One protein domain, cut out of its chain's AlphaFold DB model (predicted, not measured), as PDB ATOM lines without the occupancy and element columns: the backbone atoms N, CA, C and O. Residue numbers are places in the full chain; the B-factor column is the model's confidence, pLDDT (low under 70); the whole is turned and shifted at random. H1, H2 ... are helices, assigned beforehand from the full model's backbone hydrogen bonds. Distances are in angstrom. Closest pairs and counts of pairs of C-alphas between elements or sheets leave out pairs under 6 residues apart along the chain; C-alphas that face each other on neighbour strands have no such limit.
ATOM      1  N   PHE A   2     224.900 261.899 125.067       82.50
ATOM      2  CA  PHE A   2     224.334 262.829 126.070       82.50
ATOM      3  C   PHE A   2     222.794 262.788 126.168       82.50
ATOM      4  O   PHE A   2     222.244 262.760 127.261       82.50
ATOM      5  N   ILE A   3     222.103 262.701 125.025       86.62
ATOM      6  CA  ILE A   3     220.633 262.605 124.956       86.62
ATOM      7  C   ILE A   3     220.120 261.323 125.631       86.62
ATOM      8  O   ILE A   3     219.206 261.387 126.443       86.62
ATOM      9  N   PHE A   4     220.753 260.181 125.348       91.19
ATOM     10  CA  PHE A   4     220.413 258.899 125.972       91.19
ATOM     11  C   PHE A   4     220.591 258.949 127.493       91.19
ATOM     12  O   PHE A   4     219.686 258.583 128.234       91.19
ATOM     13  N   TYR A   5     221.729 259.474 127.953       89.75
ATOM     14  CA  TYR A   5     222.010 259.638 129.378       89.75
ATOM     15  C   TYR A   5     220.946 260.495 130.080       89.75
ATOM     16  O   TYR A   5     220.435 260.106 131.124       89.75
ATOM     17  N   HIS A   6     220.558 261.621 129.478       91.44
ATOM     18  CA  HIS A   6     219.511 262.486 130.017       91.44
ATOM     19  C   HIS A   6     218.137 261.793 130.083       91.44
ATOM     20  O   HIS A   6     217.410 261.980 131.054       91.44
ATOM     21  N   MET A   7     217.775 260.981 129.080       88.50
ATOM     22  CA  MET A   7     216.510 260.232 129.077       88.50
ATOM     23  C   MET A   7     216.463 259.190 130.198       88.50
ATOM     24  O   MET A   7     215.513 259.179 130.973       88.50
ATOM     25  N   VAL A   8     217.515 258.378 130.333       90.19
ATOM     26  CA  VAL A   8     217.609 257.344 131.377       90.19
ATOM     27  C   VAL A   8     217.632 257.954 132.779       90.19
ATOM     28  O   VAL A   8     217.031 257.409 133.699       90.19
ATOM     29  N   ASN A   9     218.282 259.106 132.949       90.56
ATOM     30  CA  ASN A   9     218.379 259.770 134.248       90.56
ATOM     31  C   ASN A   9     217.052 260.382 134.735       90.56
ATOM     32  O   ASN A   9     216.880 260.573 135.933       90.56
ATOM     33  N   ASN A  10     216.129 260.702 133.826       88.94
ATOM     34  CA  ASN A  10     214.842 261.323 134.162       88.94
ATOM     35  C   ASN A  10     213.686 260.318 134.271       88.94
ATOM     36  O   ASN A  10     212.549 260.713 134.527       88.94
ATOM     37  N   ILE A  11     213.959 259.034 134.060       88.25
ATOM     38  CA  ILE A  11     212.995 257.958 134.269       88.25
ATOM     39  C   ILE A  11     212.828 257.712 135.776       88.25
ATOM     40  O   ILE A  11     213.817 257.542 136.491       88.25
ATOM     41  N   SER A  12     211.578 257.651 136.251       86.50
ATOM     42  CA  SER A  12     211.281 257.094 137.577       86.50
ATOM     43  C   SER A  12     211.336 255.567 137.514       86.50
ATOM     44  O   SER A  12     210.760 254.944 136.623       86.50
ATOM     45  N   TRP A  13     212.024 254.973 138.489       86.56
ATOM     46  CA  TRP A  13     212.178 253.525 138.644       86.56
ATOM     47  C   TRP A  13     211.241 252.941 139.707       86.56
ATOM     48  O   TRP A  13     211.411 251.792 140.113       86.56
ATOM     49  N   ASP A  14     210.264 253.721 140.175       85.56
ATOM     50  CA  ASP A  14     209.381 253.320 141.274       85.56
ATOM     51  C   ASP A  14     208.513 252.104 140.898       85.56
ATOM     52  O   ASP A  14     208.287 251.234 141.739       85.56
ATOM     53  N   PHE A  15     208.184 251.943 139.607       81.56
ATOM     54  CA  PHE A  15     207.433 250.799 139.068       81.56
ATOM     55  C   PHE A  15     208.090 249.434 139.348       81.56
ATOM     56  O   PHE A  15     207.397 248.424 139.452       81.56
ATOM     57  N   ILE A  16     209.418 249.390 139.538       81.44
ATOM     58  CA  ILE A  16     210.148 248.155 139.877       81.44
ATOM     59  C   ILE A  16     209.695 247.599 141.235       81.44
ATOM     60  O   ILE A  16     209.801 246.400 141.488       81.44
ATOM     61  N   ARG A  17     209.198 248.464 142.124       78.50
ATOM     62  CA  ARG A  17     208.779 248.108 143.486       78.50
ATOM     63  C   ARG A  17     207.274 247.879 143.619       78.50
ATOM     64  O   ARG A  17     206.842 247.434 144.678       78.50
ATOM     65  N   GLU A  18     206.493 248.199 142.590       76.50
ATOM     66  CA  GLU A  18     205.025 248.231 142.659       76.50
ATOM     67  C   GLU A  18     204.353 246.935 142.177       76.50
ATOM     68  O   GLU A  18     203.220 246.665 142.570       76.50
ATOM     69  N   SER A  19     205.036 246.107 141.379       73.19
ATOM     70  CA  SER A  19     204.477 244.855 140.846       73.19
ATOM     71  C   SER A  19     205.052 243.605 141.527       73.19
ATOM     72  O   SER A  19     206.230 243.547 141.884       73.19
ATOM     73  N   CYS A  20     204.207 242.583 141.706       69.88
ATOM     74  CA  CYS A  20     204.595 241.271 142.236       69.88
ATOM     75  C   CYS A  20     205.093 240.299 141.153       69.88
ATOM     76  O   CYS A  20     205.707 239.287 141.493       69.88
ATOM     77  N   GLU A  21     204.856 240.593 139.872       84.62
ATOM     78  CA  GLU A  21     205.229 239.727 138.752       84.62
ATOM     79  C   GLU A  21     206.555 240.181 138.130       84.62
ATOM     80  O   GLU A  21     206.636 241.126 137.345       84.62
ATOM     81  N   ILE A  22     207.627 239.468 138.478       85.81
ATOM     82  CA  ILE A  22     209.012 239.804 138.101       85.81
ATOM     83  C   ILE A  22     209.197 239.861 136.576       85.81
ATOM     84  O   ILE A  22     209.943 240.701 136.074       85.81
ATOM     85  N   ASN A  23     208.526 238.977 135.835       88.12
ATOM     86  CA  ASN A  23     208.649 238.921 134.377       88.12
ATOM     87  C   ASN A  23     208.035 240.149 133.692       88.12
ATOM     88  O   ASN A  23     208.571 240.621 132.689       88.12
ATOM     89  N   GLU A  24     206.942 240.680 134.240       84.06
ATOM     90  CA  GLU A  24     206.299 241.894 133.732       84.06
ATOM     91  C   GLU A  24     207.192 243.108 134.000       84.06
ATOM     92  O   GLU A  24     207.557 243.819 133.067       84.06
ATOM     93  N   VAL A  25     207.692 243.247 135.235       87.25
ATOM     94  CA  VAL A  25     208.637 244.314 135.614       87.25
ATOM     95  C   VAL A  25     209.893 244.302 134.747       87.25
ATOM     96  O   VAL A  25     210.369 245.354 134.317       87.25
ATOM     97  N   PHE A  26     210.450 243.119 134.477       89.88
ATOM     98  CA  PHE A  26     211.624 242.988 133.617       89.88
ATOM     99  C   PHE A  26     211.326 243.399 132.170       89.88
ATOM    100  O   PHE A  26     212.151 244.054 131.530       89.88
ATOM    101  N   THR A  27     210.146 243.044 131.661       90.06
ATOM    102  CA  THR A  27     209.724 243.397 130.301       90.06
ATOM    103  C   THR A  27     209.554 244.905 130.158       90.06
ATOM    104  O   THR A  27     210.109 245.496 129.231       90.06
ATOM    105  N   ASP A  28     208.887 245.540 131.119       87.62
ATOM    106  CA  ASP A  28     208.682 246.990 131.141       87.62
ATOM    107  C   ASP A  28     210.006 247.747 131.269       87.62
ATOM    108  O   ASP A  28     210.252 248.724 130.556       87.62
ATOM    109  N   PHE A  29     210.909 247.250 132.118       91.50
ATOM    110  CA  PHE A  29     212.262 247.780 132.252       91.50
ATOM    111  C   PHE A  29     213.026 247.750 130.920       91.50
ATOM    112  O   PHE A  29     213.587 248.768 130.497       91.50
ATOM    113  N   MET A  30     213.040 246.599 130.243       92.75
ATOM    114  CA  MET A  30     213.748 246.441 128.971       92.75
ATOM    115  C   MET A  30     213.123 247.300 127.872       92.75
ATOM    116  O   MET A  30     213.853 247.970 127.141       92.75
ATOM    117  N   ALA A  31     211.791 247.356 127.804       91.38
ATOM    118  CA  ALA A  31     211.073 248.183 126.840       91.38
ATOM    119  C   ALA A  31     211.397 249.674 127.016       91.38
ATOM    120  O   ALA A  31     211.607 250.398 126.044       91.38
ATOM    121  N   LEU A  32     211.490 250.151 128.256       92.12
ATOM    122  CA  LEU A  32     211.812 251.544 128.548       92.12
ATOM    123  C   LEU A  32     213.243 251.919 128.129       92.12
ATOM    124  O   LEU A  32     213.474 252.998 127.565       92.12
ATOM    125  N   LEU A  33     214.205 251.022 128.364       92.06
ATOM    126  CA  LEU A  33     215.585 251.200 127.913       92.06
ATOM    127  C   LEU A  33     215.699 251.173 126.389       92.06
ATOM    128  O   LEU A  33     216.372 252.034 125.818       92.06
ATOM    129  N   GLU A  34     215.030 250.228 125.733       92.50
ATOM    130  CA  GLU A  34     214.999 250.123 124.275       92.50
ATOM    131  C   GLU A  34     214.387 251.379 123.644       92.50
ATOM    132  O   GLU A  34     214.992 251.988 122.760       92.50
ATOM    133  N   ASN A  35     213.254 251.851 124.163       90.75
ATOM    134  CA  ASN A  35     212.609 253.080 123.702       90.75
ATOM    135  C   ASN A  35     213.512 254.309 123.872       90.75
ATOM    136  O   ASN A  35     213.618 255.143 122.966       90.75
ATOM    137  N   SER A  36     214.204 254.410 125.009       91.88
ATOM    138  CA  SER A  36     215.178 255.479 125.260       91.88
ATOM    139  C   SER A  36     216.353 255.403 124.282       91.88
ATOM    140  O   SER A  36     216.833 256.428 123.792       91.88
ATOM    141  N   PHE A  37     216.808 254.191 123.958       92.25
ATOM    142  CA  PHE A  37     217.888 253.952 123.009       92.25
ATOM    143  C   PHE A  37     217.483 254.348 121.587       92.25
ATOM    144  O   PHE A  37     218.153 255.181 120.975       92.25
ATOM    145  N   LEU A  38     216.360 253.835 121.082       91.12
ATOM    146  CA  LEU A  38     215.862 254.143 119.738       91.12
ATOM    147  C   LEU A  38     215.584 255.642 119.561       91.12
ATOM    148  O   LEU A  38     215.904 256.218 118.522       91.12
ATOM    149  N   SER A  39     215.072 256.302 120.605       88.88
ATOM    150  CA  SER A  39     214.820 257.748 120.594       88.88
ATOM    151  C   SER A  39     216.112 258.570 120.570       88.88
ATOM    152  O   SER A  39     216.198 259.591 119.885       88.88
ATOM    153  N   ALA A  40     217.139 258.146 121.309       91.31
ATOM    154  CA  ALA A  40     218.414 258.854 121.368       91.31
ATOM    155  C   ALA A  40     219.333 258.567 120.166       91.31
ATOM    156  O   ALA A  40     220.222 259.374 119.867       91.31
ATOM    157  N   PHE A  41     219.134 257.433 119.492       89.75
ATOM    158  CA  PHE A  41     219.925 256.965 118.355       89.75
ATOM    159  C   PHE A  41     219.015 256.591 117.172       89.75
ATOM    160  O   PHE A  41     218.962 255.423 116.787       89.75
TER     161      PHE A  41
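What this domain is: This is residues 2 to 41 of the 189 residues of an uncharacterized protein of Callosobruchus maculatus (UniProt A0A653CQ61). One long helix, H3, runs the length of the domain, and the stretch of chain before it runs back along one side of it, with the short helix H1 beside the last part of H3 and the very short H2 over its first part. The turn that joins the two sides sticks out at one end with residues 18 to 23, of which 22 and 23 belong to H3. The printed part has 40 residues with three named helices, in the order H1, H2, H3, and no named strand; its class is all helix. It is only just loose, close to compact, with a radius of gyration of the C-alphas of 11.0 A, and its outline is a rod that spans 33 by 16 by 8 A.

Where its parts are: Begin with H3, residues 22 to 40: find C-alpha 22 at (209.012, 239.804, 138.101), and from there the helix runs 27.0 A to C-alpha 40 at (218.414, 258.854, 121.368). Then go to the first printed residue, where H1, residues 2 to 9, begins with C-alpha 2 at (224.334, 262.829, 126.070); it measures 10.6 A from first to last C-alpha. Between these two in the chain look for H2, residues 14 to 17, which measures 5.7 A.

How they stand to each other: Look first at residues 33 to 40 of H3, the part that touches H1. There the C-alphas of Phe 4 and Ala 40 are the closest of the two helices, 5.0 A apart. H1 and H3 run opposite ways at a shallow tilt of 24 degrees. Move next to residues 25 to 29 of H3, where H2 and H3 only just touch, with 3 pairs of C-alphas within 8 A. The closest C-alphas of that pair are those of Ile 16 and Val 25, 5.9 A apart. H1 and H2 are apart. Check the backbone O and N atoms: in H1 and H3 every O i to N i+4 pair is within hydrogen-bond range, while H2, with 4 residues, is too short for such a pair and has its 1 O i to N i+3 pair within range.

The domain as a whole: For the full length, look from C-alpha 2 to C-alpha 20: those of Phe 2 and Cys 20 are the two farthest apart, at 33.4 A. The first and last printed C-alphas, those of Phe 2 and Phe 41, are 10.6 A apart. The printed part has no cut. Both links, H1 to H2 and H2 to H3, are tight, with 4 residues each. In the B-factor column of this predicted model you will find a mean pLDDT of 87.3 over the printed part, with one residue, Cys 20, under 70.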